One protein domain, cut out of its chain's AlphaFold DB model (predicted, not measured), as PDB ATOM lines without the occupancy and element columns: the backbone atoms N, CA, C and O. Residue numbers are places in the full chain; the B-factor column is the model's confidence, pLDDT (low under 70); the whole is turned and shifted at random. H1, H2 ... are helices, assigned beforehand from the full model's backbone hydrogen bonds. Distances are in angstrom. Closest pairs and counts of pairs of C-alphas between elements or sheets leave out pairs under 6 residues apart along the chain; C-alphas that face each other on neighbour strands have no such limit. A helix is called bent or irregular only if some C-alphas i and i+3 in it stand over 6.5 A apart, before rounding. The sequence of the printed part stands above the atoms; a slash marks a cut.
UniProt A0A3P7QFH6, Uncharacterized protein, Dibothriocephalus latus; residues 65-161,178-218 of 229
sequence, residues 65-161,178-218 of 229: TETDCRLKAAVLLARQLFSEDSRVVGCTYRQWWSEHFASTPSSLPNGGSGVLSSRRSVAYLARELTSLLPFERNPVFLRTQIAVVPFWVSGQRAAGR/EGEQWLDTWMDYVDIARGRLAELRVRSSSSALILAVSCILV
ATOM      1  N   THR A  65      -1.204 -43.416 -31.635       55.59
ATOM      2  CA  THR A  65      -0.669 -43.419 -30.267       55.59
ATOM      3  C   THR A  65       0.572 -42.532 -30.139       55.59
ATOM      4  O   THR A  65       0.700 -41.791 -29.166       55.59
ATOM      5  N   GLU A  66       1.452 -42.498 -31.148       54.53
ATOM      6  CA  GLU A  66       2.620 -41.607 -31.153       54.53
ATOM      7  C   GLU A  66       2.221 -40.120 -31.164       54.53
ATOM      8  O   GLU A  66       2.816 -39.312 -30.442       54.53
ATOM      9  N   THR A  67       1.199 -39.730 -31.939       57.31
ATOM     10  CA  THR A  67       0.678 -38.351 -31.912       57.31
ATOM     11  C   THR A  67      -0.002 -38.003 -30.592       57.31
ATOM     12  O   THR A  67       0.150 -36.871 -30.120       57.31
ATOM     13  N   ASP A  68      -0.649 -38.983 -29.959       62.88
ATOM     14  CA  ASP A  68      -1.331 -38.841 -28.669       62.88
ATOM     15  C   ASP A  68      -0.377 -38.502 -27.529       62.88
ATOM     16  O   ASP A  68      -0.661 -37.652 -26.681       62.88
ATOM     17  N   CYS A  69       0.840 -39.026 -27.580       74.75
ATOM     18  CA  CYS A  69       1.852 -38.727 -26.576       74.75
ATOM     19  C   CYS A  69       2.436 -37.313 -26.718       74.75
ATOM     20  O   CYS A  69       2.854 -36.711 -25.726       74.75
ATOM     21  N   ARG A  70       2.482 -36.757 -27.938       83.12
ATOM     22  CA  ARG A  70       3.191 -35.493 -28.217       83.12
ATOM     23  C   ARG A  70       2.523 -34.293 -27.562       83.12
ATOM     24  O   ARG A  70       3.222 -33.461 -26.984       83.12
ATOM     25  N   LEU A  71       1.192 -34.197 -27.621       86.00
ATOM     26  CA  LEU A  71       0.470 -33.090 -26.983       86.00
ATOM     27  C   LEU A  71       0.606 -33.160 -25.458       86.00
ATOM     28  O   LEU A  71       0.943 -32.155 -24.829       86.00
ATOM     29  N   LYS A  72       0.407 -34.345 -24.868       87.00
ATOM     30  CA  LYS A  72       0.620 -34.586 -23.432       87.00
ATOM     31  C   LYS A  72       2.025 -34.200 -22.996       87.00
ATOM     32  O   LYS A  72       2.175 -33.411 -22.064       87.00
ATOM     33  N   ALA A  73       3.044 -34.696 -23.696       87.25
ATOM     34  CA  ALA A  73       4.439 -34.381 -23.415       87.25
ATOM     35  C   ALA A  73       4.703 -32.874 -23.512       87.25
ATOM     36  O   ALA A  73       5.294 -32.303 -22.600       87.25
ATOM     37  N   ALA A  74       4.205 -32.202 -24.556       89.25
ATOM     38  CA  ALA A  74       4.352 -30.756 -24.709       89.25
ATOM     39  C   ALA A  74       3.699 -29.978 -23.553       89.25
ATOM     40  O   ALA A  74       4.306 -29.053 -23.013       89.25
ATOM     41  N   VAL A  75       2.491 -30.370 -23.131       91.00
ATOM     42  CA  VAL A  75       1.797 -29.748 -21.992       91.00
ATOM     43  C   VAL A  75       2.564 -29.975 -20.688       91.00
ATOM     44  O   VAL A  75       2.695 -29.046 -19.893       91.00
ATOM     45  N   LEU A  76       3.091 -31.177 -20.460       90.00
ATOM     46  CA  LEU A  76       3.877 -31.495 -19.267       90.00
ATOM     47  C   LEU A  76       5.209 -30.744 -19.229       90.00
ATOM     48  O   LEU A  76       5.549 -30.175 -18.194       90.00
ATOM     49  N   LEU A  77       5.922 -30.682 -20.354       88.50
ATOM     50  CA  LEU A  77       7.154 -29.904 -20.475       88.50
ATOM     51  C   LEU A  77       6.891 -28.421 -20.230       88.50
ATOM     52  O   LEU A  77       7.614 -27.799 -19.457       88.50
ATOM     53  N   ALA A  78       5.822 -27.865 -20.809       89.38
ATOM     54  CA  ALA A  78       5.416 -26.496 -20.520       89.38
ATOM     55  C   ALA A  78       5.180 -26.312 -19.013       89.38
ATOM     56  O   ALA A  78       5.777 -25.435 -18.394       89.38
ATOM     57  N   ARG A  79       4.372 -27.172 -18.383       90.06
ATOM     58  CA  ARG A  79       4.104 -27.107 -16.935       90.06
ATOM     59  C   ARG A  79       5.378 -27.166 -16.093       90.06
ATOM     60  O   ARG A  79       5.470 -26.425 -15.115       90.06
ATOM     61  N   GLN A  80       6.346 -27.999 -16.468       88.00
ATOM     62  CA  GLN A  80       7.634 -28.066 -15.782       88.00
ATOM     63  C   GLN A  80       8.396 -26.743 -15.917       88.00
ATOM     64  O   GLN A  80       8.722 -26.122 -14.908       88.00
ATOM     65  N   LEU A  81       8.573 -26.255 -17.148       87.81
ATOM     66  CA  LEU A  81       9.276 -25.000 -17.435       87.81
ATOM     67  C   LEU A  81       8.670 -23.810 -16.678       87.81
ATOM     68  O   LEU A  81       9.387 -23.002 -16.094       87.81
ATOM     69  N   PHE A  82       7.338 -23.719 -16.641       88.62
ATOM     70  CA  PHE A  82       6.635 -22.634 -15.953       88.62
ATOM     71  C   PHE A  82       6.526 -22.819 -14.429       88.62
ATOM     72  O   PHE A  82       6.081 -21.890 -13.753       88.62
ATOM     73  N   SER A  83       6.906 -23.980 -13.883       84.56
ATOM     74  CA  SER A  83       6.967 -24.211 -12.430       84.56
ATOM     75  C   SER A  83       8.316 -23.829 -11.817       84.56
ATOM     76  O   SER A  83       8.364 -23.576 -10.617       84.56
ATOM     77  N   GLU A  84       9.392 -23.789 -12.607       77.12
ATOM     78  CA  GLU A  84      10.757 -23.577 -12.106       77.12
ATOM     79  C   GLU A  84      11.121 -22.091 -11.963       77.12
ATOM     80  O   GLU A  84      11.270 -21.601 -10.844       77.12
ATOM     81  N   ASP A  85      11.237 -21.339 -13.066       69.44
ATOM     82  CA  ASP A  85      11.470 -19.888 -13.017       69.44
ATOM     83  C   ASP A  85      10.905 -19.182 -14.260       69.44
ATOM     84  O   ASP A  85      11.422 -19.286 -15.374       69.44
ATOM     85  N   SER A  86       9.859 -18.379 -14.054       65.25
ATOM     86  CA  SER A  86       9.240 -17.565 -15.112       65.25
ATOM     87  C   SER A  86      10.197 -16.571 -15.790       65.25
ATOM     88  O   SER A  86       9.951 -16.164 -16.926       65.25
ATOM     89  N   ARG A  87      11.305 -16.193 -15.135       70.81
ATOM     90  CA  ARG A  87      12.310 -15.274 -15.695       70.81
ATOM     91  C   ARG A  87      13.164 -15.928 -16.775       70.81
ATOM     92  O   ARG A  87      13.654 -15.220 -17.647       70.81
ATOM     93  N   VAL A  88      13.319 -17.251 -16.731       73.88
ATOM     94  CA  VAL A  88      14.069 -18.010 -17.742       73.88
ATOM     95  C   VAL A  88      13.235 -18.177 -19.011       73.88
ATOM     96  O   VAL A  88      13.762 -18.067 -20.114       73.88
ATOM     97  N   VAL A  89      11.925 -18.386 -18.863       81.06
ATOM     98  CA  VAL A  89      11.012 -18.590 -20.000       81.06
ATOM     99  C   VAL A  89      10.617 -17.265 -20.667       81.06
ATOM    100  O   VAL A  89      10.270 -17.238 -21.843       81.06
ATOM    101  N   GLY A  90      10.668 -16.147 -19.935       84.44
ATOM    102  CA  GLY A  90      10.381 -14.813 -20.475       84.44
ATOM    103  C   GLY A  90       8.893 -14.532 -20.727       84.44
ATOM    104  O   GLY A  90       8.539 -13.432 -21.144       84.44
ATOM    105  N   CYS A  91       8.007 -15.487 -20.438       87.88
ATOM    106  CA  CYS A  91       6.559 -15.308 -20.441       87.88
ATOM    107  C   CYS A  91       5.905 -16.110 -19.306       87.88
ATOM    108  O   CYS A  91       6.520 -16.959 -18.661       87.88
ATOM    109  N   THR A  92       4.636 -15.820 -19.028       90.56
ATOM    110  CA  THR A  92       3.839 -16.577 -18.053       90.56
ATOM    111  C   THR A  92       3.139 -17.761 -18.718       90.56
ATOM    112  O   THR A  92       2.762 -17.683 -19.888       90.56
ATOM    113  N   TYR A  93       2.831 -18.810 -17.944       91.69
ATOM    114  CA  TYR A  93       2.015 -19.933 -18.430       91.69
ATOM    115  C   TYR A  93       0.699 -19.470 -19.066       91.69
ATOM    116  O   TYR A  93       0.259 -20.013 -20.070       91.69
ATOM    117  N   ARG A  94       0.073 -18.427 -18.503       92.69
ATOM    118  CA  ARG A  94      -1.163 -17.850 -19.039       92.69
ATOM    119  C   ARG A  94      -0.986 -17.236 -20.421       92.69
ATOM    120  O   ARG A  94      -1.877 -17.394 -21.250       92.69
ATOM    121  N   GLN A  95       0.122 -16.536 -20.654       90.94
ATOM    122  CA  GLN A  95       0.433 -15.972 -21.968       90.94
ATOM    123  C   GLN A  95       0.680 -17.086 -22.981       90.94
ATOM    124  O   GLN A  95       0.009 -17.107 -24.007       90.94
ATOM    125  N   TRP A  96       1.533 -18.055 -22.638       91.06
ATOM    126  CA  TRP A  96       1.792 -19.226 -23.478       91.06
ATOM    127  C   TRP A  96       0.500 -19.982 -23.819       91.06
ATOM    128  O   TRP A  96       0.186 -20.215 -24.982       91.06
ATOM    129  N   TRP A  97      -0.320 -20.287 -22.811       92.75
ATOM    130  CA  TRP A  97      -1.601 -20.963 -22.997       92.75
ATOM    131  C   TRP A  97      -2.537 -20.185 -23.930       92.75
ATOM    132  O   TRP A  97      -3.135 -20.757 -24.841       92.75
ATOM    133  N   SER A  98      -2.651 -18.872 -23.710       90.31
ATOM    134  CA  SER A  98      -3.475 -18.000 -24.543       90.31
ATOM    135  C   SER A  98      -3.018 -18.027 -25.997       90.31
ATOM    136  O   SER A  98      -3.846 -18.192 -26.887       90.31
ATOM    137  N   GLU A  99      -1.717 -17.885 -26.233       87.50
ATOM    138  CA  GLU A  99      -1.133 -17.822 -27.571       87.50
ATOM    139  C   GLU A  99      -1.352 -19.113 -28.364       87.50
ATOM    140  O   GLU A  99      -1.712 -19.059 -29.540       87.50
ATOM    141  N   HIS A 100      -1.208 -20.268 -27.712       86.94
ATOM    142  CA  HIS A 100      -1.303 -21.560 -28.385       86.94
ATOM    143  C   HIS A 100      -2.740 -22.079 -28.540       86.94
ATOM    144  O   HIS A 100      -3.033 -22.724 -29.549       86.94
ATOM    145  N   PHE A 101      -3.638 -21.807 -27.585       90.06
ATOM    146  CA  PHE A 101      -4.970 -22.431 -27.556       90.06
ATOM    147  C   PHE A 101      -6.144 -21.444 -27.653       90.06
ATOM    148  O   PHE A 101      -7.205 -21.813 -28.164       90.06
ATOM    149  N   ALA A 102      -5.996 -20.207 -27.172       87.38
ATOM    150  CA  ALA A 102      -7.098 -19.237 -27.104       87.38
ATOM    151  C   ALA A 102      -7.091 -18.203 -28.241       87.38
ATOM    152  O   ALA A 102      -8.138 -17.641 -28.560       87.38
ATOM    153  N   SER A 103      -5.933 -17.961 -28.855       82.94
ATOM    154  CA  SER A 103      -5.789 -17.039 -29.979       82.94
ATOM    155  C   SER A 103      -6.449 -17.571 -31.249       82.94
ATOM    156  O   SER A 103      -6.442 -18.770 -31.538       82.94
ATOM    157  N   THR A 104      -7.011 -16.658 -32.040       73.31
ATOM    158  CA  THR A 104      -7.558 -16.983 -33.358       73.31
ATOM    159  C   THR A 104      -6.425 -17.442 -34.283       73.31
ATOM    160  O   THR A 104      -5.372 -16.806 -34.302       73.31
ATOM    161  N   PRO A 105      -6.616 -18.479 -35.116       65.38
ATOM    162  CA  PRO A 105      -5.593 -18.918 -36.071       65.38
ATOM    163  C   PRO A 105      -5.045 -17.780 -36.956       65.38
ATOM    164  O   PRO A 105      -3.865 -17.738 -37.271       65.38
ATOM    165  N   SER A 106      -5.874 -16.789 -37.296       63.53
ATOM    166  CA  SER A 106      -5.476 -15.643 -38.124       63.53
ATOM    167  C   SER A 106      -4.609 -14.592 -37.420       63.53
ATOM    168  O   SER A 106      -4.082 -13.717 -38.099       63.53
ATOM    169  N   SER A 107      -4.480 -14.616 -36.087       61.31
ATOM    170  CA  SER A 107      -3.691 -13.620 -35.344       61.31
ATOM    171  C   SER A 107      -2.217 -13.999 -35.187       61.31
ATOM    172  O   SER A 107      -1.456 -13.226 -34.610       61.31
ATOM    173  N   LEU A 108      -1.799 -15.176 -35.666       63.28
ATOM    174  CA  LEU A 108      -0.391 -15.557 -35.647       63.28
ATOM    175  C   LEU A 108       0.385 -14.790 -36.733       63.28
ATOM    176  O   LEU A 108      -0.087 -14.714 -37.870       63.28
ATOM    177  N   PRO A 109       1.593 -14.276 -36.431       57.19
ATOM    178  CA  PRO A 109       2.349 -13.364 -37.301       57.19
ATOM    179  C   PRO A 109       2.700 -13.924 -38.690       57.19
ATOM    180  O   PRO A 109       3.076 -13.160 -39.571       57.19
ATOM    181  N   ASN A 110       2.517 -15.232 -38.914       57.59
ATOM    182  CA  ASN A 110       2.790 -15.913 -40.182       57.59
ATOM    183  C   ASN A 110       1.533 -16.512 -40.849       57.59
ATOM    184  O   ASN A 110       1.663 -17.357 -41.731       57.59
ATOM    185  N   GLY A 111       0.319 -16.152 -40.407       53.19
ATOM    186  CA  GLY A 111      -0.927 -16.728 -40.941       53.19
ATOM    187  C   GLY A 111      -1.051 -18.244 -40.729       53.19
ATOM    188  O   GLY A 111      -1.761 -18.921 -41.471       53.19
ATOM    189  N   GLY A 112      -0.319 -18.791 -39.754       54.53
ATOM    190  CA  GLY A 112      -0.305 -20.219 -39.454       54.53
ATOM    191  C   GLY A 112      -1.616 -20.690 -38.830       54.53
ATOM    192  O   GLY A 112      -2.262 -19.963 -38.084       54.53
ATOM    193  N   SER A 113      -1.996 -21.941 -39.090       56.12
ATOM    194  CA  SER A 113      -3.080 -22.585 -38.349       56.12
ATOM    195  C   SER A 113      -2.643 -22.743 -36.888       56.12
ATOM    196  O   SER A 113      -1.609 -23.356 -36.625       56.12
ATOM    197  N   GLY A 114      -3.375 -22.147 -35.939       64.56
ATOM    198  CA  GLY A 114      -3.113 -22.324 -34.506       64.56
ATOM    199  C   GLY A 114      -3.179 -23.803 -34.090       64.56
ATOM    200  O   GLY A 114      -3.693 -24.636 -34.836       64.56
ATOM    201  N   VAL A 115      -2.702 -24.141 -32.881       76.12
ATOM    202  CA  VAL A 115      -2.655 -25.541 -32.386       76.12
ATOM    203  C   VAL A 115      -4.029 -26.217 -32.477       76.12
ATOM    204  O   VAL A 115      -4.141 -27.406 -32.771       76.12
ATOM    205  N   LEU A 116      -5.096 -25.438 -32.288       84.44
ATOM    206  CA  LEU A 116      -6.473 -25.886 -32.429       84.44
ATOM    207  C   LEU A 116      -7.045 -25.493 -33.793       84.44
ATOM    208  O   LEU A 116      -7.832 -24.557 -33.916       84.44
ATOM    209  N   SER A 117      -6.668 -26.243 -34.823       80.31
ATOM    210  CA  SER A 117      -7.121 -26.022 -36.202       80.31
ATOM    211  C   SER A 117      -8.605 -26.339 -36.455       80.31
ATOM    212  O   SER A 117      -9.140 -25.947 -37.489       80.31
ATOM    213  N   SER A 118      -9.292 -27.039 -35.542       84.38
ATOM    214  CA  SER A 118     -10.689 -27.453 -35.716       84.38
ATOM    215  C   SER A 118     -11.440 -27.606 -34.387       84.38
ATOM    216  O   SER A 118     -10.848 -27.698 -33.316       84.38
ATOM    217  N   ARG A 119     -12.771 -27.722 -34.448       87.44
ATOM    218  CA  ARG A 119     -13.600 -28.079 -33.279       87.44
ATOM    219  C   ARG A 119     -13.239 -29.460 -32.708       87.44
ATOM    220  O   ARG A 119     -13.202 -29.634 -31.496       87.44
ATOM    221  N   ARG A 120     -12.880 -30.426 -33.566       86.00
ATOM    222  CA  ARG A 120     -12.421 -31.761 -33.135       86.00
ATOM    223  C   ARG A 120     -11.134 -31.703 -32.314       86.00
ATOM    224  O   ARG A 120     -11.012 -32.461 -31.355       86.00
ATOM    225  N   SER A 121     -10.203 -30.798 -32.631       86.94
ATOM    226  CA  SER A 121      -8.974 -30.673 -31.838       86.94
ATOM    227  C   SER A 121      -9.220 -30.099 -30.440       86.94
ATOM    228  O   SER A 121      -8.434 -30.373 -29.539       86.94
ATOM    229  N   VAL A 122     -10.340 -29.402 -30.207       90.88
ATOM    230  CA  VAL A 122     -10.771 -29.010 -28.852       90.88
ATOM    231  C   VAL A 122     -11.224 -30.220 -28.040       90.88
ATOM    232  O   VAL A 122     -10.798 -30.366 -26.897       90.88
ATOM    233  N   ALA A 123     -12.050 -31.099 -28.620       91.50
ATOM    234  CA  ALA A 123     -12.488 -32.327 -27.949       91.50
ATOM    235  C   ALA A 123     -11.290 -33.206 -27.576       91.50
ATOM    236  O   ALA A 123     -11.199 -33.728 -26.468       91.50
ATOM    237  N   TYR A 124     -10.348 -33.326 -28.510       90.56
ATOM    238  CA  TYR A 124      -9.100 -34.032 -28.291       90.56
ATOM    239  C   TYR A 124      -8.283 -33.404 -27.157       90.56
ATOM    240  O   TYR A 124      -7.976 -34.086 -26.186       90.56
ATOM    241  N   LEU A 125      -8.034 -32.089 -27.207       93.19
ATOM    242  CA  LEU A 125      -7.359 -31.370 -26.125       93.19
ATOM    243  C   LEU A 125      -8.041 -31.623 -24.771       93.19
ATOM    244  O   LEU A 125      -7.353 -31.903 -23.796       93.19
ATOM    245  N   ALA A 126      -9.370 -31.554 -24.700       94.81
ATOM    246  CA  ALA A 126     -10.115 -31.782 -23.463       94.81
ATOM    247  C   ALA A 126      -9.890 -33.191 -22.888       94.81
ATOM    248  O   ALA A 126      -9.650 -33.331 -21.686       94.81
ATOM    249  N   ARG A 127      -9.899 -34.233 -23.731       93.75
ATOM    250  CA  ARG A 127      -9.607 -35.619 -23.314       93.75
ATOM    251  C   ARG A 127      -8.185 -35.756 -22.786       93.75
ATOM    252  O   ARG A 127      -7.976 -36.293 -21.698       93.75
ATOM    253  N   GLU A 128      -7.225 -35.191 -23.508       92.88
ATOM    254  CA  GLU A 128      -5.818 -35.229 -23.125       92.88
ATOM    255  C   GLU A 128      -5.591 -34.499 -21.797       92.88
ATOM    256  O   GLU A 128      -5.002 -35.059 -20.873       92.88
ATOM    257  N   LEU A 129      -6.147 -33.297 -21.629       94.56
ATOM    258  CA  LEU A 129      -6.073 -32.565 -20.364       94.56
ATOM    259  C   LEU A 129      -6.735 -33.320 -19.209       94.56
ATOM    260  O   LEU A 129      -6.183 -33.315 -18.109       94.56
ATOM    261  N   THR A 130      -7.872 -33.976 -19.456       95.38
ATOM    262  CA  THR A 130      -8.576 -34.792 -18.454       95.38
ATOM    263  C   THR A 130      -7.696 -35.940 -17.974       95.38
ATOM    264  O   THR A 130      -7.536 -36.125 -16.769       95.38
ATOM    265  N   SER A 131      -7.036 -36.648 -18.896       93.25
ATOM    266  CA  SER A 131      -6.104 -37.728 -18.546       93.25
ATOM    267  C   SER A 131      -4.886 -37.247 -17.742       93.25
ATOM    268  O   SER A 131      -4.309 -38.012 -16.974       93.25
ATOM    269  N   LEU A 132      -4.518 -35.965 -17.863       92.38
ATOM    270  CA  LEU A 132      -3.411 -35.367 -17.115       92.38
ATOM    271  C   LEU A 132      -3.812 -34.851 -15.721       92.38
ATOM    272  O   LEU A 132      -2.927 -34.525 -14.927       92.38
ATOM    273  N   LEU A 133      -5.109 -34.745 -15.402       92.50
ATOM    274  CA  LEU A 133      -5.588 -34.197 -14.122       92.50
ATOM    275  C   LEU A 133      -5.073 -34.935 -12.874       92.50
ATOM    276  O   LEU A 133      -4.729 -34.246 -11.906       92.50
ATOM    277  N   PRO A 134      -4.963 -36.280 -12.850       90.50
ATOM    278  CA  PRO A 134      -4.419 -36.992 -11.691       90.50
ATOM    279  C   PRO A 134      -2.995 -36.548 -11.331       90.50
ATOM    280  O   PRO A 134      -2.635 -36.489 -10.151       90.50
ATOM    281  N   PHE A 135      -2.213 -36.168 -12.343       86.81
ATOM    282  CA  PHE A 135      -0.818 -35.744 -12.217       86.81
ATOM    283  C   PHE A 135      -0.664 -34.239 -11.982       86.81
ATOM    284  O   PHE A 135       0.423 -33.773 -11.642       86.81
ATOM    285  N   GLU A 136      -1.740 -33.466 -12.122       88.88
ATOM    286  CA  GLU A 136      -1.712 -32.030 -11.892       88.88
ATOM    287  C   GLU A 136      -1.633 -31.725 -10.391       88.88
ATOM    288  O   GLU A 136      -2.466 -32.171  -9.585       88.88
ATOM    289  N   ARG A 137      -0.608 -30.949 -10.031       87.00
ATOM    290  CA  ARG A 137      -0.305 -30.535  -8.654       87.00
ATOM    291  C   ARG A 137      -0.346 -29.023  -8.482       87.00
ATOM    292  O   ARG A 137      -0.441 -28.555  -7.349       87.00
ATOM    293  N   ASN A 138      -0.291 -28.259  -9.572       89.88
ATOM    294  CA  ASN A 138      -0.218 -26.812  -9.510       89.88
ATOM    295  C   ASN A 138      -1.593 -26.189  -9.823       89.88
ATOM    296  O   ASN A 138      -2.074 -26.250 -10.960       89.88
ATOM    297  N   PRO A 139      -2.243 -25.524  -8.848       91.94
ATOM    298  CA  PRO A 139      -3.560 -24.929  -9.061       91.94
ATOM    299  C   PRO A 139      -3.543 -23.770 -10.072       91.94
ATOM    300  O   PRO A 139      -4.596 -23.413 -10.609       91.94
ATOM    301  N   VAL A 140      -2.379 -23.167 -10.341       91.75
ATOM    302  CA  VAL A 140      -2.236 -22.061 -11.302       91.75
ATOM    303  C   VAL A 140      -2.523 -22.534 -12.725       91.75
ATOM    304  O   VAL A 140      -3.186 -21.813 -13.478       91.75
ATOM    305  N   PHE A 141      -2.094 -23.746 -13.085       93.25
ATOM    306  CA  PHE A 141      -2.301 -24.290 -14.426       93.25
ATOM    307  C   PHE A 141      -3.781 -24.562 -14.683       93.25
ATOM    308  O   PHE A 141      -4.337 -23.995 -15.621       93.25
ATOM    309  N   LEU A 142      -4.459 -25.281 -13.784       94.56
ATOM    310  CA  LEU A 142      -5.904 -25.529 -13.902       94.56
ATOM    311  C   LEU A 142      -6.711 -24.236 -13.931       94.56
ATOM    312  O   LEU A 142      -7.584 -24.058 -14.777       94.56
ATOM    313  N   ARG A 143      -6.398 -23.292 -13.034       95.06
ATOM    314  CA  ARG A 143      -7.076 -21.993 -13.011       95.06
ATOM    315  C   ARG A 143      -6.921 -21.263 -14.344       95.06
ATOM    316  O   ARG A 143      -7.878 -20.644 -14.802       95.06
ATOM    317  N   THR A 144      -5.736 -21.327 -14.941       95.38
ATOM    318  CA  THR A 144      -5.459 -20.714 -16.242       95.38
ATOM    319  C   THR A 144      -6.271 -21.378 -17.346       95.38
ATOM    320  O   THR A 144      -6.964 -20.671 -18.069       95.38
ATOM    321  N   GLN A 145      -6.251 -22.709 -17.426       94.38
ATOM    322  CA  GLN A 145      -6.950 -23.485 -18.456       94.38
ATOM    323  C   GLN A 145      -8.474 -23.287 -18.407       94.38
ATOM    324  O   GLN A 145      -9.121 -23.140 -19.440       94.38
ATOM    325  N   ILE A 146      -9.049 -23.204 -17.200       94.62
ATOM    326  CA  ILE A 146     -10.486 -22.959 -16.996       94.62
ATOM    327  C   ILE A 146     -10.868 -21.514 -17.352       94.62
ATOM    328  O   ILE A 146     -11.946 -21.267 -17.896       94.62
ATOM    329  N   ALA A 147     -10.020 -20.542 -17.002       94.06
ATOM    330  CA  ALA A 147     -10.319 -19.122 -17.189       94.06
ATOM    331  C   ALA A 147     -10.056 -18.636 -18.621       94.06
ATOM    332  O   ALA A 147     -10.757 -17.749 -19.104       94.06
ATOM    333  N   VAL A 148      -9.037 -19.185 -19.283       92.69
ATOM    334  CA  VAL A 148      -8.622 -18.832 -20.643       92.69
ATOM    335  C   VAL A 148      -8.998 -19.990 -21.559       92.69
ATOM    336  O   VAL A 148      -8.228 -20.923 -21.765       92.69
ATOM    337  N   VAL A 149     -10.230 -19.950 -22.055       91.31
ATOM    338  CA  VAL A 149     -10.797 -21.033 -22.863       91.31
ATOM    339  C   VAL A 149     -10.307 -20.983 -24.318       91.31
ATOM    340  O   VAL A 149      -9.987 -19.905 -24.820       91.31
ATOM    341  N   PRO A 150     -10.286 -22.129 -25.022       91.25
ATOM    342  CA  PRO A 150      -9.953 -22.193 -26.435       91.25
ATOM    343  C   PRO A 150     -10.768 -21.247 -27.319       91.25
ATOM    344  O   PRO A 150     -11.935 -20.956 -27.036       91.25
ATOM    345  N   PHE A 151     -10.177 -20.828 -28.440       87.31
ATOM    346  CA  PHE A 151     -10.805 -19.905 -29.394       87.31
ATOM    347  C   PHE A 151     -12.209 -20.368 -29.823       87.31
ATOM    348  O   PHE A 151     -13.185 -19.627 -29.699       87.31
ATOM    349  N   TRP A 152     -12.327 -21.626 -30.259       85.06
ATOM    350  CA  TRP A 152     -13.591 -22.202 -30.729       85.06
ATOM    351  C   TRP A 152     -14.678 -22.214 -29.645       85.06
ATOM    352  O   TRP A 152     -15.836 -21.926 -29.941       85.06
ATOM    353  N   VAL A 153     -14.304 -22.474 -28.386       86.75
ATOM    354  CA  VAL A 153     -15.219 -22.434 -27.227       86.75
ATOM    355  C   VAL A 153     -15.688 -21.002 -26.964       86.75
ATOM    356  O   VAL A 153     -16.865 -20.765 -26.689       86.75
ATOM    357  N   SER A 154     -14.769 -20.039 -27.058       82.81
ATOM    358  CA  SER A 154     -15.061 -18.618 -26.847       82.81
ATOM    359  C   SER A 154     -16.095 -18.101 -27.847       82.81
ATOM    360  O   SER A 154     -17.053 -17.438 -27.446       82.81
ATOM    361  N   GLY A 155     -15.934 -18.450 -29.128       75.44
ATOM    362  CA  GLY A 155     -16.868 -18.074 -30.193       75.44
ATOM    363  C   GLY A 155     -18.281 -18.623 -29.969       75.44
ATOM    364  O   GLY A 155     -19.250 -17.881 -30.112       75.44
ATOM    365  N   GLN A 156     -18.403 -19.880 -29.528       75.94
ATOM    366  CA  GLN A 156     -19.708 -20.500 -29.266       75.94
ATOM    367  C   GLN A 156     -20.416 -19.891 -28.046       75.94
ATOM    368  O   GLN A 156     -21.618 -19.642 -28.093       75.94
ATOM    369  N   ARG A 157     -19.687 -19.560 -26.967       68.06
ATOM    370  CA  ARG A 157     -20.272 -18.853 -25.807       68.06
ATOM    371  C   ARG A 157     -20.764 -17.447 -26.147       68.06
ATOM    372  O   ARG A 157     -21.716 -16.977 -25.530       68.06
ATOM    373  N   ALA A 158     -20.102 -16.768 -27.084       65.06
ATOM    374  CA  ALA A 158     -20.557 -15.474 -27.578       65.06
ATOM    375  C   ALA A 158     -21.821 -15.620 -28.445       65.06
ATOM    376  O   ALA A 158     -22.747 -14.830 -28.287       65.06
ATOM    377  N   ALA A 159     -21.886 -16.656 -29.288       64.31
ATOM    378  CA  ALA A 159     -23.047 -16.951 -30.129       64.31
ATOM    379  C   ALA A 159     -24.286 -17.365 -29.315       64.31
ATOM    380  O   ALA A 159     -25.364 -16.839 -29.557       64.31
ATOM    381  N   GLY A 160     -24.132 -18.215 -28.291       59.41
ATOM    382  CA  GLY A 160     -25.234 -18.645 -27.414       59.41
ATOM    383  C   GLY A 160     -25.780 -17.563 -26.470       59.41
ATOM    384  O   GLY A 160     -26.762 -17.795 -25.773       59.41
ATOM    385  N   ARG A 161     -25.153 -16.377 -26.418       57.50
ATOM    386  CA  ARG A 161     -25.716 -15.175 -25.770       57.50
ATOM    387  C   ARG A 161     -26.571 -14.326 -26.717       57.50
ATOM    388  O   ARG A 161     -27.213 -13.391 -26.242       57.50
ATOM    389  N   GLU A 178     -24.191 -33.522 -33.167       49.50
ATOM    390  CA  GLU A 178     -22.830 -34.010 -33.468       49.50
ATOM    391  C   GLU A 178     -21.809 -32.859 -33.554       49.50
ATOM    392  O   GLU A 178     -20.633 -33.006 -33.205       49.50
ATOM    393  N   GLY A 179     -22.265 -31.686 -33.998       61.41
ATOM    394  CA  GLY A 179     -21.489 -30.459 -34.129       61.41
ATOM    395  C   GLY A 179     -21.157 -29.751 -32.814       61.41
ATOM    396  O   GLY A 179     -20.352 -28.816 -32.863       61.41
ATOM    397  N   GLU A 180     -21.717 -30.186 -31.679       71.81
ATOM    398  CA  GLU A 180     -21.541 -29.620 -30.332       71.81
ATOM    399  C   GLU A 180     -20.903 -30.591 -29.330       71.81
ATOM    400  O   GLU A 180     -20.382 -30.135 -28.317       71.81
ATOM    401  N   GLN A 181     -20.776 -31.885 -29.647       84.94
ATOM    402  CA  GLN A 181     -20.151 -32.878 -28.753       84.94
ATOM    403  C   GLN A 181     -18.740 -32.477 -28.265       84.94
ATOM    404  O   GLN A 181     -18.305 -32.834 -27.168       84.94
ATOM    405  N   TRP A 182     -17.988 -31.723 -29.073       88.69
ATOM    406  CA  TRP A 182     -16.675 -31.200 -28.680       88.69
ATOM    407  C   TRP A 182     -16.757 -30.143 -27.572       88.69
ATOM    408  O   TRP A 182     -15.827 -30.031 -26.772       88.69
ATOM    409  N   LEU A 183     -17.842 -29.364 -27.544       90.94
ATOM    410  CA  LEU A 183     -18.115 -28.377 -26.511       90.94
ATOM    411  C   LEU A 183     -18.495 -29.088 -25.218       90.94
ATOM    412  O   LEU A 183     -17.931 -28.742 -24.185       90.94
ATOM    413  N   ASP A 184     -19.350 -30.108 -25.289       91.69
ATOM    414  CA  ASP A 184     -19.704 -30.935 -24.130       91.69
ATOM    415  C   ASP A 184     -18.456 -31.580 -23.530       91.69
ATOM    416  O   ASP A 184     -18.176 -31.403 -22.350       91.69
ATOM    417  N   THR A 185     -17.604 -32.179 -24.370       93.50
ATOM    418  CA  THR A 185     -16.326 -32.763 -23.923       93.50
ATOM    419  C   THR A 185     -15.433 -31.721 -23.230       93.50
ATOM    420  O   THR A 185     -14.749 -32.018 -22.249       93.50
ATOM    421  N   TRP A 186     -15.409 -30.481 -23.732       95.06
ATOM    422  CA  TRP A 186     -14.670 -29.392 -23.092       95.06
ATOM    423  C   TRP A 186     -15.300 -28.965 -21.759       95.06
ATOM    424  O   TRP A 186     -14.576 -28.674 -20.804       95.06
ATOM    425  N   MET A 187     -16.628 -28.904 -21.685       94.94
ATOM    426  CA  MET A 187     -17.354 -28.549 -20.468       94.94
ATOM    427  C   MET A 187     -17.189 -29.621 -19.385       94.94
ATOM    428  O   MET A 187     -16.884 -29.258 -18.249       94.94
ATOM    429  N   ASP A 188     -17.230 -30.903 -19.751       96.38
ATOM    430  CA  ASP A 188     -16.912 -32.027 -18.865       96.38
ATOM    431  C   ASP A 188     -15.508 -31.876 -18.276       96.38
ATOM    432  O   ASP A 188     -15.320 -31.918 -17.057       96.38
ATOM    433  N   TYR A 189     -14.509 -31.604 -19.127       96.69
ATOM    434  CA  TYR A 189     -13.153 -31.314 -18.662       96.69
ATOM    435  C   TYR A 189     -13.133 -30.146 -17.665       96.69
ATOM    436  O   TYR A 189     -12.487 -30.244 -16.619       96.69
ATOM    437  N   VAL A 190     -13.828 -29.041 -17.958       96.75
ATOM    438  CA  VAL A 190     -13.874 -27.869 -17.072       96.75
ATOM    439  C   VAL A 190     -14.443 -28.234 -15.701       96.75
ATOM    440  O   VAL A 190     -13.911 -27.771 -14.689       96.75
ATOM    441  N   ASP A 191     -15.485 -29.056 -15.643       97.38
ATOM    442  CA  ASP A 191     -16.118 -29.438 -14.382       97.38
ATOM    443  C   ASP A 191     -15.242 -30.389 -13.562       97.38
ATOM    444  O   ASP A 191     -15.016 -30.138 -12.371       97.38
ATOM    445  N   ILE A 192     -14.620 -31.385 -14.199       97.06
ATOM    446  CA  ILE A 192     -13.646 -32.263 -13.532       97.06
ATOM    447  C   ILE A 192     -12.438 -31.440 -13.049       97.06
ATOM    448  O   ILE A 192     -11.989 -31.574 -11.905       97.06
ATOM    449  N   ALA A 193     -11.935 -30.517 -13.876       95.88
ATOM    450  CA  ALA A 193     -10.815 -29.645 -13.532       95.88
ATOM    451  C   ALA A 193     -11.147 -28.689 -12.375       95.88
ATOM    452  O   ALA A 193     -10.275 -28.398 -11.553       95.88
ATOM    453  N   ARG A 194     -12.394 -28.212 -12.263       96.50
ATOM    454  CA  ARG A 194     -12.861 -27.416 -11.113       96.50
ATOM    455  C   ARG A 194     -12.871 -28.236  -9.829       96.50
ATOM    456  O   ARG A 194     -12.402 -27.725  -8.810       96.50
ATOM    457  N   GLY A 195     -13.348 -29.481  -9.887       96.19
ATOM    458  CA  GLY A 195     -13.280 -30.421  -8.767       96.19
ATOM    459  C   GLY A 195     -11.836 -30.617  -8.306       96.19
ATOM    460  O   GLY A 195     -11.499 -30.342  -7.153       96.19
ATOM    461  N   ARG A 196     -10.941 -30.928  -9.248       94.88
ATOM    462  CA  ARG A 196      -9.511 -31.082  -8.961       94.88
ATOM    463  C   ARG A 196      -8.872 -29.809  -8.396       94.88
ATOM    464  O   ARG A 196      -8.070 -29.862  -7.464       94.88
ATOM    465  N   LEU A 197      -9.228 -28.642  -8.924       95.31
ATOM    466  CA  LEU A 197      -8.740 -27.358  -8.423       95.31
ATOM    467  C   LEU A 197      -9.198 -27.090  -6.980       95.31
ATOM    468  O   LEU A 197      -8.438 -26.509  -6.201       95.31
ATOM    469  N   ALA A 198     -10.412 -27.503  -6.613       93.81
ATOM    470  CA  ALA A 198     -10.894 -27.417  -5.237       93.81
ATOM    471  C   ALA A 198     -10.073 -28.321  -4.301       93.81
ATOM    472  O   ALA A 198      -9.618 -27.849  -3.257       93.81
ATOM    473  N   GLU A 199      -9.782 -29.562  -4.706       92.44
ATOM    474  CA  GLU A 199      -8.926 -30.483  -3.940       92.44
ATOM    475  C   GLU A 199      -7.531 -29.903  -3.676       92.44
ATOM    476  O   GLU A 199      -7.035 -29.942  -2.547       92.44
ATOM    477  N   LEU A 200      -6.891 -29.335  -4.706       90.56
ATOM    478  CA  LEU A 200      -5.552 -28.748  -4.580       90.56
ATOM    479  C   LEU A 200      -5.536 -27.550  -3.625       90.56
ATOM    480  O   LEU A 200      -4.572 -27.373  -2.877       90.56
ATOM    481  N   ARG A 201      -6.607 -26.747  -3.607       88.38
ATOM    482  CA  ARG A 201      -6.745 -25.633  -2.656       88.38
ATOM    483  C   ARG A 201      -6.880 -26.130  -1.223       88.38
ATOM    484  O   ARG A 201      -6.183 -25.610  -0.360       88.38
ATOM    485  N   VAL A 202      -7.702 -27.153  -0.982       85.94
ATOM    486  CA  VAL A 202      -7.848 -27.751   0.357       85.94
ATOM    487  C   VAL A 202      -6.512 -28.313   0.841       85.94
ATOM    488  O   VAL A 202      -6.094 -28.000   1.951       85.94
ATOM    489  N   ARG A 203      -5.788 -29.064  -0.001       77.44
ATOM    490  CA  ARG A 203      -4.460 -29.600   0.348       77.44
ATOM    491  C   ARG A 203      -3.459 -28.495   0.677       77.44
ATOM    492  O   ARG A 203      -2.767 -28.592   1.682       77.44
ATOM    493  N   SER A 204      -3.419 -27.433  -0.129       71.50
ATOM    494  CA  SER A 204      -2.543 -26.282   0.118       71.50
ATOM    495  C   SER A 204      -2.868 -25.589   1.445       71.50
ATOM    496  O   SER A 204      -1.951 -25.277   2.204       71.50
ATOM    497  N   SER A 205      -4.152 -25.408   1.768       66.44
ATOM    498  CA  SER A 205      -4.579 -24.842   3.050       66.44
ATOM    499  C   SER A 205      -4.251 -25.757   4.231       66.44
ATOM    500  O   SER A 205      -3.752 -25.272   5.241       66.44
ATOM    501  N   SER A 206      -4.448 -27.071   4.102       66.50
ATOM    502  CA  SER A 206      -4.094 -28.039   5.146       66.50
ATOM    503  C   SER A 206      -2.586 -28.085   5.397       66.50
ATOM    504  O   SER A 206      -2.159 -28.057   6.548       66.50
ATOM    505  N   SER A 207      -1.760 -28.078   4.347       61.88
ATOM    506  CA  SER A 207      -0.300 -27.996   4.487       61.88
ATOM    507  C   SER A 207       0.148 -26.673   5.115       61.88
ATOM    508  O   SER A 207       1.032 -26.676   5.970       61.88
ATOM    509  N   ALA A 208      -0.483 -25.552   4.750       62.91
ATOM    510  CA  ALA A 208      -0.197 -24.252   5.355       62.91
ATOM    511  C   ALA A 208      -0.579 -24.208   6.844       62.91
ATOM    512  O   ALA A 208       0.176 -23.662   7.644       62.91
ATOM    513  N   LEU A 209      -1.704 -24.820   7.232       61.31
ATOM    514  CA  LEU A 209      -2.116 -24.934   8.634       61.31
ATOM    515  C   LEU A 209      -1.162 -25.821   9.442       61.31
ATOM    516  O   LEU A 209      -0.791 -25.443  10.547       61.31
ATOM    517  N   ILE A 210      -0.717 -26.955   8.894       60.59
ATOM    518  CA  ILE A 210       0.261 -27.832   9.559       60.59
ATOM    519  C   ILE A 210       1.585 -27.092   9.784       60.59
ATOM    520  O   ILE A 210       2.136 -27.141  10.883       60.59
ATOM    521  N   LEU A 211       2.079 -26.364   8.778       59.44
ATOM    522  CA  LEU A 211       3.289 -25.553   8.925       59.44
ATOM    523  C   LEU A 211       3.086 -24.408   9.922       59.44
ATOM    524  O   LEU A 211       3.955 -24.187  10.758       59.44
ATOM    525  N   ALA A 212       1.938 -23.729   9.900       58.62
ATOM    526  CA  ALA A 212       1.632 -22.674  10.861       58.62
ATOM    527  C   ALA A 212       1.575 -23.207  12.303       58.62
ATOM    528  O   ALA A 212       2.183 -22.615  13.190       58.62
ATOM    529  N   VAL A 213       0.919 -24.349  12.541       60.34
ATOM    530  CA  VAL A 213       0.867 -24.998  13.862       60.34
ATOM    531  C   VAL A 213       2.256 -25.470  14.298       60.34
ATOM    532  O   VAL A 213       2.629 -25.256  15.447       60.34
ATOM    533  N   SER A 214       3.054 -26.035  13.390       58.72
ATOM    534  CA  SER A 214       4.438 -26.434  13.677       58.72
ATOM    535  C   SER A 214       5.316 -25.227  14.036       58.72
ATOM    536  O   SER A 214       6.021 -25.248  15.043       58.72
ATOM    537  N   CYS A 215       5.205 -24.116  13.301       53.31
ATOM    538  CA  CYS A 215       5.900 -22.870  13.628       53.31
ATOM    539  C   CYS A 215       5.448 -22.281  14.972       53.31
ATOM    540  O   CYS A 215       6.283 -21.755  15.707       53.31
ATOM    541  N   ILE A 216       4.164 -22.387  15.324       59.34
ATOM    542  CA  ILE A 216       3.648 -21.946  16.629       59.34
ATOM    543  C   ILE A 216       4.200 -22.835  17.753       59.34
ATOM    544  O   ILE A 216       4.668 -22.312  18.758       59.34
ATOM    545  N   LEU A 217       4.236 -24.160  17.576       53.28
ATOM    546  CA  LEU A 217       4.785 -25.088  18.574       53.28
ATOM    547  C   LEU A 217       6.297 -24.917  18.780       53.28
ATOM    548  O   LEU A 217       6.772 -25.034  19.905       53.28
ATOM    549  N   VAL A 218       7.048 -24.577  17.729       55.59
ATOM    550  CA  VAL A 218       8.488 -24.272  17.827       55.59
ATOM    551  C   VAL A 218       8.747 -22.890  18.448       55.59
ATOM    552  O   VAL A 218       9.816 -22.657  19.007       55.59
TER     553      VAL A 218
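Overview. This is residues 65 to 161 and 178 to 218 of the 229 residues of an uncharacterized protein of Dibothriocephalus latus (UniProt A0A3P7QFH6). One long helix, H7, runs along one side of a small body of shorter helices and sticks out beyond it with residues 205 to 218. H5 sits in the middle of the body between H7 and H3, H4 runs beside the first part of H7, and H1 slants from H4 to the beginning of H3, while H6 points away from the end of H3 and the short H2 lies at a far corner. The printed part has 138 residues, with seven named helices, H1 to H7 in order along the chain, and no named strand: the class is all helix. It is only just loose, close to compact, with a radius of gyration of the C-alphas of 17.3 A and an elongated outline of 59 by 35 by 34 A.

Arrangement. H1, residues 65 to 84, and H3, residues 93 to 102, only just touch, with 3 pairs of C-alphas within 8 A, the closest those of Phe 82 and Tyr 93 at 5.9 A; they stand at a shallow tilt of 31 degrees, opposite ways. H2, residues 86 to 89, is close to H1 but not clearly touching, with the C-alphas of Leu 81 and Val 89 closest at 7.1 A. With residues 68 to 72 alone, H1 touches H4, residues 119 to 135, at a steep tilt of 59 degrees, closest at the C-alphas of Lys 72 and Glu 128, 6.5 A. H3, the hub, touches H5, residues 139 to 147, at a shallow tilt of 31 degrees, the same way, closest at the C-alphas of Arg 94 and Thr 144, 5.9 A. H3 and H6, residues 151 to 159, only just touch, with 3 pairs of C-alphas within 8 A, and only at their ends, closest at the C-alphas of Ala 102 and Phe 151, 4.4 A. H7, residues 178 to 218, touches H4 with residues 181 to 196 alone, at a shallow tilt of 25 degrees, the same way, closest at the C-alphas of Trp 182 and Ala 123, 4.4 A. With residues 190 to 201 alone H7 touches H5, opposite ways at 30 degrees, closest at the C-alphas of Leu 197 and Pro 139, 5.8 A. H7 is apart from H1, H2 and H3. Every O i to N i+4 pair is within hydrogen-bond range in H3, H5 and H6, against 13 of 16 in H1, 11 of 13 in H4 and 35 of 37 in H7; H2 is too short for such a pair.

Along the chain. H1 begins at C-alpha 65, (-0.669, -43.419, -30.267), and is 29.2 A long. H4 is 25.8 A long and irregular, C-alphas 131 and 134 being 7.1 A apart. H3 and H6 are each 12.6 A long, H5 12.1 A and H2 5.3 A. H7 runs 60.9 A from C-alpha 178, (-22.830, -34.010, -33.468), to C-alpha 218, (8.488, -24.272, 17.827), and is irregular, C-alphas 179 and 182 being 7.3 A apart.

Size, cuts and confidence. The two C-alphas farthest apart are those of Glu 178 and Val 218, 60.9 A. Residues 162 to 177 are not printed, and C-alphas 161 and 178 are 20.6 A apart across the cut. Of the links printed whole, H3 to H4 is long, with 16 residues, and the others are tight. The mean pLDDT of the printed part is 81.1, and 37 residues are under 70, among them residues 105 to 114 and 205 to 218.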